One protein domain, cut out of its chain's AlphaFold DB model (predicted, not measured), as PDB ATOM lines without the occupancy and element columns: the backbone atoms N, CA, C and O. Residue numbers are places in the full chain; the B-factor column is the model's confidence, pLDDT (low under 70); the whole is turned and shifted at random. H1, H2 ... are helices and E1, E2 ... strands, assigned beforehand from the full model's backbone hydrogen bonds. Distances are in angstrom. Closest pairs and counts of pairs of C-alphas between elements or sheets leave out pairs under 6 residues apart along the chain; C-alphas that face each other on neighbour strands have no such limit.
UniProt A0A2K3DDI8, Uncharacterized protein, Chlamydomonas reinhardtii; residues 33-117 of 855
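What this domain is: This is residues 33 to 117 of the 855 residues of an uncharacterized protein of Chlamydomonas reinhardtii (UniProt A0A2K3DDI8). A small parallel sheet of three strands, E1, E2 and E3, has the helix H2 over one of its faces, and H3 lies side by side with H2, off the sheet. The short H4 packs on H3; the short H1 lies at one end of the long axis and the loop around Gly 80 at the other. The 85 printed residues hold four named helices and three named strands, in the order H1, E1, H2, E2, H3, E3, H4; the sheet's order is E1, E2, E3. The class is mixed, and the whole is compact, with a radius of gyration of the C-alphas of 12.2 A and spans of 40 by 27 by 18 A.

Where its parts are: H1, residues 33 to 37, begins at C-alpha 33 (-37.087, 46.458, -27.808). E1, residues 40 to 44, is 13.1 A long, and H2, residues 50 to 61, is 16.1 A. E2, residues 69 to 73, is 12.8 A; H3, residues 85 to 95, is 15.0 A. E3, residues 101 to 104, is 10.0 A, and H4, residues 113 to 116, ends at C-alpha 116 (-10.983, 48.775, -16.776).

How they stand to each other: E1 and E2 are parallel at 8 degrees, with N 43 and O 71 2.8 A apart. E2 and E3 are parallel at 5 degrees, with N 103 and O 70 2.8 A apart. H2 is on the sheet, two layers of helix and sheet, at a height over the sheet of 9.9 A, over E1 and E2; its closest C-alphas to E1 are Leu 53 and Leu 43, 6.8 A. On the local plane it stands at 36 degrees to E1, slantwise to the strands. E1, H2, E2 and E2, H3, E3 are strand-helix-strand units, parallel neighbour strands joined through a helix, with right-handed crossovers. H2 and H3 touch, the same way at a shallow tilt of 8 degrees; their closest C-alphas are Ala 58 and Ala 95, 5.0 A. H3 and H4 touch, closest at the C-alphas of Ala 90 and Ala 115, 5.3 A. H1 is apart from H2 and H3. In H1, H2 and H3 every O i to N i+4 pair is within hydrogen-bond range; H4 is too short for one.

The domain as a whole: The C-alphas of Asn 33 and Gly 80, the two farthest apart, are 40.1 A apart. The printed part has no cut. The link from E2 to H3, 11 residues, is long, and within it residues 76 to 83 have pLDDT under 70; the mean of the printed part is 88.2.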
ATOM      1  N   ASN A  33     -36.467  45.612 -28.831       89.69
ATOM      2  CA  ASN A  33     -37.087  46.458 -27.808       89.69
ATOM      3  C   ASN A  33     -36.866  45.892 -26.398       89.69
ATOM      4  O   ASN A  33     -36.449  46.621 -25.501       89.69
ATOM      5  N   VAL A  34     -37.076  44.584 -26.215       90.00
ATOM      6  CA  VAL A  34     -36.860  43.911 -24.925       90.00
ATOM      7  C   VAL A  34     -35.374  43.903 -24.585       90.00
ATOM      8  O   VAL A  34     -35.005  44.284 -23.481       90.00
ATOM      9  N   ALA A  35     -34.520  43.557 -25.553       90.06
ATOM     10  CA  ALA A  35     -33.068  43.537 -25.379       90.06
ATOM     11  C   ALA A  35     -32.502  44.909 -24.962       90.06
ATOM     12  O   ALA A  35     -31.632  44.979 -24.097       90.06
ATOM     13  N   SER A  36     -33.036  46.003 -25.515       89.00
ATOM     14  CA  SER A  36     -32.646  47.366 -25.136       89.00
ATOM     15  C   SER A  36     -33.082  47.748 -23.714       89.00
ATOM     16  O   SER A  36     -32.428  48.563 -23.068       89.00
ATOM     17  N   GLY A  37     -34.152  47.142 -23.192       91.94
ATOM     18  CA  GLY A  37     -34.626  47.380 -21.827       91.94
ATOM     19  C   GLY A  37     -33.790  46.690 -20.746       91.94
ATOM     20  O   GLY A  37     -33.907  47.041 -19.574       91.94
ATOM     21  N   VAL A  38     -32.942  45.724 -21.110       93.94
ATOM     22  CA  VAL A  38     -32.127  44.974 -20.145       93.94
ATOM     23  C   VAL A  38     -30.927  45.811 -19.704       93.94
ATOM     24  O   VAL A  38     -30.021  46.102 -20.487       93.94
ATOM     25  N   THR A  39     -30.903  46.170 -18.420       95.94
ATOM     26  CA  THR A  39     -29.821  46.951 -17.800       95.94
ATOM     27  C   THR A  39     -28.928  46.142 -16.866       95.94
ATOM     28  O   THR A  39     -27.843  46.615 -16.534       95.94
ATOM     29  N   SER A  40     -29.350  44.951 -16.445       96.31
ATOM     30  CA  SER A  40     -28.546  44.055 -15.611       96.31
ATOM     31  C   SER A  40     -28.377  42.702 -16.291       96.31
ATOM     32  O   SER A  40     -29.336  42.160 -16.845       96.31
ATOM     33  N   LEU A  41     -27.161  42.166 -16.258       95.31
ATOM     34  CA  LEU A  41     -26.814  40.852 -16.776       95.31
ATOM     35  C   LEU A  41     -26.120  40.047 -15.674       95.31
ATOM     36  O   LEU A  41     -25.062  40.431 -15.187       95.31
ATOM     37  N   HIS A  42     -26.687  38.901 -15.315       94.94
ATOM     38  CA  HIS A  42     -26.083  37.969 -14.366       94.94
ATOM     39  C   HIS A  42     -25.675  36.708 -15.128       94.94
ATOM     40  O   HIS A  42     -26.523  36.018 -15.691       94.94
ATOM     41  N   LEU A  43     -24.373  36.430 -15.183       93.06
ATOM     42  CA  LEU A  43     -23.818  35.240 -15.814       93.06
ATOM     43  C   LEU A  43     -23.312  34.301 -14.728       93.06
ATOM     44  O   LEU A  43     -22.361  34.619 -14.018       93.06
ATOM     45  N   PHE A  44     -23.958  33.148 -14.628       89.75
ATOM     46  CA  PHE A  44     -23.615  32.097 -13.688       89.75
ATOM     47  C   PHE A  44     -23.030  30.904 -14.437       89.75
ATOM     48  O   PHE A  44     -23.644  30.421 -15.391       89.75
ATOM     49  N   ALA A  45     -21.863  30.427 -14.015       83.88
ATOM     50  CA  ALA A  45     -21.298  29.190 -14.531       83.88
ATOM     51  C   ALA A  45     -20.447  28.480 -13.483       83.88
ATOM     52  O   ALA A  45     -19.528  29.069 -12.921       83.88
ATOM     53  N   ASP A  46     -20.692  27.189 -13.289       81.50
ATOM     54  CA  ASP A  46     -19.938  26.395 -12.318       81.50
ATOM     55  C   ASP A  46     -18.515  26.099 -12.796       81.50
ATOM     56  O   ASP A  46     -17.573  26.186 -12.016       81.50
ATOM     57  N   LEU A  47     -18.349  25.810 -14.090       79.06
ATOM     58  CA  LEU A  47     -17.101  25.291 -14.663       79.06
ATOM     59  C   LEU A  47     -16.333  26.305 -15.525       79.06
ATOM     60  O   LEU A  47     -15.253  25.997 -16.029       79.06
ATOM     61  N   TRP A  48     -16.877  27.503 -15.752       80.00
ATOM     62  CA  TRP A  48     -16.274  28.469 -16.674       80.00
ATOM     63  C   TRP A  48     -15.457  29.531 -15.947       80.00
ATOM     64  O   TRP A  48     -15.940  30.211 -15.046       80.00
ATOM     65  N   GLY A  49     -14.223  29.726 -16.411       84.75
ATOM     66  CA  GLY A  49     -13.372  30.817 -15.951       84.75
ATOM     67  C   GLY A  49     -13.814  32.189 -16.477       84.75
ATOM     68  O   GLY A  49     -14.610  32.309 -17.416       84.75
ATOM     69  N   LEU A  50     -13.209  33.237 -15.911       87.12
ATOM     70  CA  LEU A  50     -13.426  34.635 -16.292       87.12
ATOM     71  C   LEU A  50     -13.402  34.877 -17.821       87.12
ATOM     72  O   LEU A  50     -14.332  35.521 -18.308       87.12
ATOM     73  N   PRO A  51     -12.428  34.370 -18.612       88.69
ATOM     74  CA  PRO A  51     -12.388  34.645 -20.052       88.69
ATOM     75  C   PRO A  51     -13.623  34.137 -20.807       88.69
ATOM     76  O   PRO A  51     -14.106  34.807 -21.721       88.69
ATOM     77  N   SER A  52     -14.163  32.982 -20.412       88.69
ATOM     78  CA  SER A  52     -15.349  32.390 -21.035       88.69
ATOM     79  C   SER A  52     -16.601  33.207 -20.730       88.69
ATOM     80  O   SER A  52     -17.357  33.532 -21.643       88.69
ATOM     81  N   LEU A  53     -16.785  33.621 -19.472       91.19
ATOM     82  CA  LEU A  53     -17.906  34.478 -19.074       91.19
ATOM     83  C   LEU A  53     -17.843  35.858 -19.732       91.19
ATOM     84  O   LEU A  53     -18.855  36.365 -20.214       91.19
ATOM     85  N   VAL A  54     -16.648  36.445 -19.816       91.62
ATOM     86  CA  VAL A  54     -16.432  37.698 -20.545       91.62
ATOM     87  C   VAL A  54     -16.734  37.526 -22.032       91.62
ATOM     88  O   VAL A  54     -17.340  38.409 -22.630       91.62
ATOM     89  N   SER A  55     -16.374  36.389 -22.632       91.12
ATOM     90  CA  SER A  55     -16.701  36.097 -24.034       91.12
ATOM     91  C   SER A  55     -18.215  35.997 -24.250       91.12
ATOM     92  O   SER A  55     -18.726  36.537 -25.229       91.12
ATOM     93  N   CYS A  56     -18.952  35.388 -23.314       92.56
ATOM     94  CA  CYS A  56     -20.417  35.403 -23.324       92.56
ATOM     95  C   CYS A  56     -20.963  36.832 -23.231       92.56
ATOM     96  O   CYS A  56     -21.793  37.221 -24.050       92.56
ATOM     97  N   ALA A  57     -20.467  37.638 -22.286       93.88
ATOM     98  CA  ALA A  57     -20.871  39.036 -22.141       93.88
ATOM     99  C   ALA A  57     -20.587  39.854 -23.414       93.88
ATOM    100  O   ALA A  57     -21.421  40.657 -23.828       93.88
ATOM    101  N   ALA A  58     -19.448  39.611 -24.070       92.75
ATOM    102  CA  ALA A  58     -19.057  40.284 -25.304       92.75
ATOM    103  C   ALA A  58     -19.935  39.911 -26.504       92.75
ATOM    104  O   ALA A  58     -20.264  40.769 -27.316       92.75
ATOM    105  N   VAL A  59     -20.358  38.651 -26.619       93.38
ATOM    106  CA  VAL A  59     -21.302  38.252 -27.672       93.38
ATOM    107  C   VAL A  59     -22.700  38.807 -27.404       93.38
ATOM    108  O   VAL A  59     -23.377  39.267 -28.325       93.38
ATOM    109  N   LEU A  60     -23.119  38.835 -26.138       93.38
ATOM    110  CA  LEU A  60     -24.406  39.400 -25.743       93.38
ATOM    111  C   LEU A  60     -24.464  40.922 -25.906       93.38
ATOM    112  O   LEU A  60     -25.536  41.449 -26.207       93.38
ATOM    113  N   SER A  61     -23.344  41.635 -25.770       91.56
ATOM    114  CA  SER A  61     -23.320  43.101 -25.841       91.56
ATOM    115  C   SER A  61     -23.740  43.665 -27.199       91.56
ATOM    116  O   SER A  61     -24.271  44.774 -27.258       91.56
ATOM    117  N   GLY A  62     -23.600  42.887 -28.279       88.25
ATOM    118  CA  GLY A  62     -24.106  43.258 -29.603       88.25
ATOM    119  C   GLY A  62     -25.631  43.430 -29.649       88.25
ATOM    120  O   GLY A  62     -26.140  44.143 -30.511       88.25
ATOM    121  N   ARG A  63     -26.366  42.806 -28.717       90.00
ATOM    122  CA  ARG A  63     -27.824  42.961 -28.558       90.00
ATOM    123  C   ARG A  63     -28.203  43.729 -27.294       90.00
ATOM    124  O   ARG A  63     -29.177  44.473 -27.304       90.00
ATOM    125  N   LEU A  64     -27.445  43.548 -26.216       93.25
ATOM    126  CA  LEU A  64     -27.684  44.139 -24.903       93.25
ATOM    127  C   LEU A  64     -26.826  45.402 -24.711       93.25
ATOM    128  O   LEU A  64     -25.916  45.452 -23.886       93.25
ATOM    129  N   THR A  65     -27.109  46.451 -25.481       89.56
ATOM    130  CA  THR A  65     -26.285  47.679 -25.533       89.56
ATOM    131  C   THR A  65     -26.418  48.592 -24.307       89.56
ATOM    132  O   THR A  65     -25.764  49.637 -24.223       89.56
ATOM    133  N   HIS A  66     -27.321  48.273 -23.378       94.06
ATOM    134  CA  HIS A  66     -27.685  49.127 -22.242       94.06
ATOM    135  C   HIS A  66     -27.388  48.503 -20.877       94.06
ATOM    136  O   HIS A  66     -27.815  49.048 -19.859       94.06
ATOM    137  N   ILE A  67     -26.590  47.433 -20.845       96.62
ATOM    138  CA  ILE A  67     -26.116  46.832 -19.598       96.62
ATOM    139  C   ILE A  67     -25.300  47.860 -18.804       96.62
ATOM    140  O   ILE A  67     -24.320  48.427 -19.292       96.62
ATOM    141  N   ARG A  68     -25.733  48.076 -17.564       96.94
ATOM    142  CA  ARG A  68     -25.097  48.899 -16.531       96.94
ATOM    143  C   ARG A  68     -24.544  48.047 -15.399       96.94
ATOM    144  O   ARG A  68     -23.534  48.415 -14.813       96.94
ATOM    145  N   GLU A  69     -25.166  46.910 -15.119       97.62
ATOM    146  CA  GLU A  69     -24.735  45.985 -14.078       97.62
ATOM    147  C   GLU A  69     -24.400  44.623 -14.679       97.62
ATOM    148  O   GLU A  69     -25.181  44.060 -15.443       97.62
ATOM    149  N   LEU A  70     -23.216  44.109 -14.355       97.19
ATOM    150  CA  LEU A  70     -22.781  42.774 -14.735       97.19
ATOM    151  C   LEU A  70     -22.358  42.012 -13.488       97.19
ATOM    152  O   LEU A  70     -21.396  42.400 -12.829       97.19
ATOM    153  N   ALA A  71     -23.022  40.897 -13.212       96.06
ATOM    154  CA  ALA A  71     -22.583  39.949 -12.203       96.06
ATOM    155  C   ALA A  71     -21.997  38.708 -12.861       96.06
ATOM    156  O   ALA A  71     -22.660  38.043 -13.655       96.06
ATOM    157  N   LEU A  72     -20.754  38.397 -12.515       93.56
ATOM    158  CA  LEU A  72     -20.084  37.164 -12.888       93.56
ATOM    159  C   LEU A  72     -20.077  36.265 -11.656       93.56
ATOM    160  O   LEU A  72     -19.453  36.590 -10.650       93.56
ATOM    161  N   LEU A  73     -20.801  35.155 -11.722       88.88
ATOM    162  CA  LEU A  73     -20.972  34.221 -10.618       88.88
ATOM    163  C   LEU A  73     -20.389  32.867 -11.023       88.88
ATOM    164  O   LEU A  73     -20.658  32.362 -12.113       88.88
ATOM    165  N   CYS A  74     -19.573  32.284 -10.151       84.12
ATOM    166  CA  CYS A  74     -18.948  30.985 -10.371       84.12
ATOM    167  C   CYS A  74     -18.750  30.286  -9.028       84.12
ATOM    168  O   CYS A  74     -18.514  30.960  -8.029       84.12
ATOM    169  N   TRP A  75     -18.859  28.956  -9.003       75.19
ATOM    170  CA  TRP A  75     -18.648  28.148  -7.795       75.19
ATOM    171  C   TRP A  75     -17.221  27.612  -7.687       75.19
ATOM    172  O   TRP A  75     -16.677  27.516  -6.586       75.19
ATOM    173  N   HIS A  76     -16.571  27.300  -8.812       68.50
ATOM    174  CA  HIS A  76     -15.227  26.740  -8.781       68.50
ATOM    175  C   HIS A  76     -14.139  27.805  -8.897       68.50
ATOM    176  O   HIS A  76     -14.094  28.628  -9.812       68.50
ATOM    177  N   ARG A  77     -13.157  27.713  -7.992       62.34
ATOM    178  CA  ARG A  77     -11.841  28.319  -8.197       62.34
ATOM    179  C   ARG A  77     -11.176  27.585  -9.356       62.34
ATOM    180  O   ARG A  77     -10.440  26.631  -9.124       62.34
ATOM    181  N   THR A  78     -11.400  28.011 -10.595       54.81
ATOM    182  CA  THR A  78     -10.589  27.537 -11.723       54.81
ATOM    183  C   THR A  78      -9.177  28.107 -11.552       54.81
ATOM    184  O   THR A  78      -8.836  29.158 -12.089       54.81
ATOM    185  N   SER A  79      -8.375  27.464 -10.703       48.81
ATOM    186  CA  SER A  79      -6.998  27.846 -10.380       48.81
ATOM    187  C   SER A  79      -6.022  27.539 -11.519       48.81
ATOM    188  O   SER A  79      -4.896  28.030 -11.483       48.81
ATOM    189  N   GLY A  80      -6.445  26.749 -12.513       48.50
ATOM    190  CA  GLY A  80      -5.559  26.169 -13.523       48.50
ATOM    191  C   GLY A  80      -5.363  26.982 -14.802       48.50
ATOM    192  O   GLY A  80      -4.251  27.015 -15.306       48.50
ATOM    193  N   ASP A  81      -6.388  27.670 -15.310       48.69
ATOM    194  CA  ASP A  81      -6.366  28.184 -16.693       48.69
ATOM    195  C   ASP A  81      -6.874  29.625 -16.789       48.69
ATOM    196  O   ASP A  81      -7.770  29.984 -17.559       48.69
ATOM    197  N   VAL A  82      -6.303  30.501 -15.961       54.78
ATOM    198  CA  VAL A  82      -6.585  31.934 -16.059       54.78
ATOM    199  C   VAL A  82      -5.804  32.483 -17.249       54.78
ATOM    200  O   VAL A  82      -4.726  33.063 -17.109       54.78
ATOM    201  N   GLY A  83      -6.354  32.291 -18.451       69.00
ATOM    202  CA  GLY A  83      -5.968  33.070 -19.624       69.00
ATOM    203  C   GLY A  83      -5.891  34.554 -19.257       69.00
ATOM    204  O   GLY A  83      -6.586  35.001 -18.350       69.00
ATOM    205  N   ASN A  84      -5.018  35.309 -19.928       85.00
ATOM    206  CA  ASN A  84      -4.639  36.680 -19.570       85.00
ATOM    207  C   ASN A  84      -5.839  37.536 -19.074       85.00
ATOM    208  O   ASN A  84      -6.580  38.073 -19.905       85.00
ATOM    209  N   PRO A  85      -6.042  37.706 -17.746       87.94
ATOM    210  CA  PRO A  85      -7.263  38.309 -17.204       87.94
ATOM    211  C   PRO A  85      -7.364  39.783 -17.595       87.94
ATOM    212  O   PRO A  85      -8.448  40.309 -17.824       87.94
ATOM    213  N   ARG A  86      -6.213  40.430 -17.803       91.56
ATOM    214  CA  ARG A  86      -6.125  41.787 -18.339       91.56
ATOM    215  C   ARG A  86      -6.751  41.899 -19.733       91.56
ATOM    216  O   ARG A  86      -7.415  42.891 -20.015       91.56
ATOM    217  N   ALA A  87      -6.545  40.904 -20.601       91.94
ATOM    218  CA  ALA A  87      -7.149  40.885 -21.934       91.94
ATOM    219  C   ALA A  87      -8.667  40.677 -21.855       91.94
ATOM    220  O   ALA A  87      -9.404  41.337 -22.582       91.94
ATOM    221  N   ALA A  88      -9.134  39.833 -20.927       92.38
ATOM    222  CA  ALA A  88     -10.559  39.656 -20.669       92.38
ATOM    223  C   ALA A  88     -11.202  40.972 -20.195       92.38
ATOM    224  O   ALA A  88     -12.169  41.435 -20.786       92.38
ATOM    225  N   TYR A  89     -10.622  41.659 -19.210       95.12
ATOM    226  CA  TYR A  89     -11.153  42.948 -18.758       95.12
ATOM    227  C   TYR A  89     -11.116  44.041 -19.833       95.12
ATOM    228  O   TYR A  89     -12.068  44.809 -19.946       95.12
ATOM    229  N   ALA A  90     -10.077  44.085 -20.672       94.81
ATOM    230  CA  ALA A  90     -10.039  45.002 -21.812       94.81
ATOM    231  C   ALA A  90     -11.152  44.697 -22.833       94.81
ATOM    232  O   ALA A  90     -11.823  45.613 -23.310       94.81
ATOM    233  N   ALA A  91     -11.388  43.415 -23.134       94.25
ATOM    234  CA  ALA A  91     -12.489  42.987 -23.993       94.25
ATOM    235  C   ALA A  91     -13.852  43.329 -23.376       94.25
ATOM    236  O   ALA A  91     -14.747  43.781 -24.084       94.25
ATOM    237  N   LEU A  92     -13.991  43.184 -22.057       95.25
ATOM    238  CA  LEU A  92     -15.202  43.537 -21.327       95.25
ATOM    239  C   LEU A  92     -15.495  45.040 -21.398       95.25
ATOM    240  O   LEU A  92     -16.619  45.425 -21.703       95.25
ATOM    241  N   ALA A  93     -14.484  45.884 -21.165       95.12
ATOM    242  CA  ALA A  93     -14.616  47.336 -21.269       95.12
ATOM    243  C   ALA A  93     -14.995  47.782 -22.691       95.12
ATOM    244  O   ALA A  93     -15.808  48.689 -22.853       95.12
ATOM    245  N   ALA A  94     -14.440  47.124 -23.715       94.81
ATOM    246  CA  ALA A  94     -14.790  47.386 -25.110       94.81
ATOM    247  C   ALA A  94     -16.215  46.920 -25.452       94.81
ATOM    248  O   ALA A  94     -16.935  47.609 -26.173       94.81
ATOM    249  N   ALA A  95     -16.627  45.764 -24.927       94.88
ATOM    250  CA  ALA A  95     -17.941  45.191 -25.174       94.88
ATOM    251  C   ALA A  95     -19.069  45.954 -24.469       94.88
ATOM    252  O   ALA A  95     -20.139  46.122 -25.050       94.88
ATOM    253  N   LEU A  96     -18.845  46.404 -23.233       95.69
ATOM    254  CA  LEU A  96     -19.854  47.015 -22.367       95.69
ATOM    255  C   LEU A  96     -19.422  48.424 -21.923       95.69
ATOM    256  O   LEU A  96     -19.132  48.650 -20.747       95.69
ATOM    257  N   PRO A  97     -19.421  49.421 -22.828       93.75
ATOM    258  CA  PRO A  97     -18.925  50.767 -22.521       93.75
ATOM    259  C   PRO A  97     -19.772  51.524 -21.483       93.75
ATOM    260  O   PRO A  97     -19.314  52.513 -20.918       93.75
ATOM    261  N   ARG A  98     -21.015  51.084 -21.236       95.31
ATOM    262  CA  ARG A  98     -21.952  51.683 -20.265       95.31
ATOM    263  C   ARG A  98     -21.967  50.977 -18.907       95.31
ATOM    264  O   ARG A  98     -22.790  51.331 -18.065       95.31
ATOM    265  N   LEU A  99     -21.093  49.993 -18.702       96.94
ATOM    266  CA  LEU A  99     -21.026  49.235 -17.460       96.94
ATOM    267  C   LEU A  99     -20.637  50.154 -16.295       96.94
ATOM    268  O   LEU A  99     -19.560  50.744 -16.310       96.94
ATOM    269  N   THR A 100     -21.503  50.256 -15.288       97.50
ATOM    270  CA  THR A 100     -21.281  51.037 -14.063       97.50
ATOM    271  C   THR A 100     -20.968  50.158 -12.861       97.50
ATOM    272  O   THR A 100     -20.206  50.588 -11.998       97.50
ATOM    273  N   THR A 101     -21.517  48.943 -12.815       97.88
ATOM    274  CA  THR A 101     -21.400  48.018 -11.685       97.88
ATOM    275  C   THR A 101     -20.894  46.665 -12.163       97.88
ATOM    276  O   THR A 101     -21.491  46.059 -13.050       97.88
ATOM    277  N   LEU A 102     -19.808  46.179 -11.564       97.38
ATOM    278  CA  LEU A 102     -19.258  44.851 -11.821       97.38
ATOM    279  C   LEU A 102     -19.224  44.059 -10.516       97.38
ATOM    280  O   LEU A 102     -18.619  44.503  -9.541       97.38
ATOM    281  N   LEU A 103     -19.850  42.887 -10.514       95.69
ATOM    282  CA  LEU A 103     -19.781  41.924  -9.424       95.69
ATOM    283  C   LEU A 103     -18.896  40.750  -9.855       95.69
ATOM    284  O   LEU A 103     -19.168  40.088 -10.855       95.69
ATOM    285  N   LEU A 104     -17.818  40.528  -9.108       93.31
ATOM    286  CA  LEU A 104     -16.889  39.416  -9.271       93.31
ATOM    287  C   LEU A 104     -17.125  38.381  -8.169       93.31
ATOM    288  O   LEU A 104     -17.367  38.768  -7.024       93.31
ATOM    289  N   PRO A 105     -16.982  37.081  -8.457       88.12
ATOM    290  CA  PRO A 105     -17.250  36.048  -7.465       88.12
ATOM    291  C   PRO A 105     -16.114  35.946  -6.434       88.12
ATOM    292  O   PRO A 105     -16.327  35.558  -5.289       88.12
ATOM    293  N   PHE A 106     -14.885  36.297  -6.830       85.75
ATOM    294  CA  PHE A 106     -13.669  35.945  -6.101       85.75
ATOM    295  C   PHE A 106     -12.612  37.058  -6.145       85.75
ATOM    296  O   PHE A 106     -12.392  37.655  -7.201       85.75
ATOM    297  N   ASN A 107     -11.857  37.267  -5.051       82.62
ATOM    298  CA  ASN A 107     -10.720  38.209  -5.053       82.62
ATOM    299  C   ASN A 107      -9.612  37.777  -6.023       82.62
ATOM    300  O   ASN A 107      -8.931  38.618  -6.593       82.62
ATOM    301  N   SER A 108      -9.481  36.474  -6.297       83.81
ATOM    302  CA  SER A 108      -8.519  35.947  -7.274       83.81
ATOM    303  C   SER A 108      -8.762  36.417  -8.710       83.81
ATOM    304  O   SER A 108      -7.921  36.163  -9.570       83.81
ATOM    305  N   TRP A 109      -9.896  37.069  -8.990       87.69
ATOM    306  CA  TRP A 109     -10.211  37.642 -10.298       87.69
ATOM    307  C   TRP A 109      -9.850  39.128 -10.388       87.69
ATOM    308  O   TRP A 109      -9.878  39.687 -11.478       87.69
ATOM    309  N   LEU A 110      -9.459  39.773  -9.287       90.88
ATOM    310  CA  LEU A 110      -8.971  41.154  -9.290       90.88
ATOM    311  C   LEU A 110      -7.683  41.385 -10.107       90.88
ATOM    312  O   LEU A 110      -7.557  42.471 -10.681       90.88
ATOM    313  N   PRO A 111      -6.735  40.433 -10.236       89.38
ATOM    314  CA  PRO A 111      -5.550  40.639 -11.059       89.38
ATOM    315  C   PRO A 111      -5.899  41.050 -12.493       89.38
ATOM    316  O   PRO A 111      -6.644  40.378 -13.203       89.38
ATOM    317  N   GLY A 112      -5.332  42.170 -12.944       89.56
ATOM    318  CA  GLY A 112      -5.569  42.704 -14.288       89.56
ATOM    319  C   GLY A 112      -6.824  43.570 -14.435       89.56
ATOM    320  O   GLY A 112      -7.019  44.117 -15.522       89.56
ATOM    321  N   CYS A 113      -7.620  43.775 -13.374       93.44
ATOM    322  CA  CYS A 113      -8.803  44.646 -13.419       93.44
ATOM    323  C   CYS A 113      -8.463  46.109 -13.744       93.44
ATOM    324  O   CYS A 113      -9.305  46.824 -14.273       93.44
ATOM    325  N   GLY A 114      -7.208  46.532 -13.557       93.25
ATOM    326  CA  GLY A 114      -6.713  47.839 -14.005       93.25
ATOM    327  C   GLY A 114      -6.883  48.105 -15.510       93.25
ATOM    328  O   GLY A 114      -6.834  49.254 -15.931       93.25
ATOM    329  N   ALA A 115      -7.143  47.083 -16.338       94.31
ATOM    330  CA  ALA A 115      -7.556  47.272 -17.735       94.31
ATOM    331  C   ALA A 115      -8.935  47.941 -17.901       94.31
ATOM    332  O   ALA A 115      -9.271  48.354 -19.006       94.31
ATOM    333  N   LEU A 116      -9.716  48.047 -16.824       95.12
ATOM    334  CA  LEU A 116     -10.983  48.775 -16.776       95.12
ATOM    335  C   LEU A 116     -10.783  50.278 -16.516       95.12
ATOM    336  O   LEU A 116     -11.767  51.015 -16.455       95.12
ATOM    337  N   ASP A 117      -9.547  50.762 -16.350       94.50
ATOM    338  CA  ASP A 117      -9.275  52.200 -16.258       94.50
ATOM    339  C   ASP A 117      -9.769  52.926 -17.522       94.50
ATOM    340  O   ASP A 117      -9.588  52.460 -18.647       94.50
TER     341      ASP A 117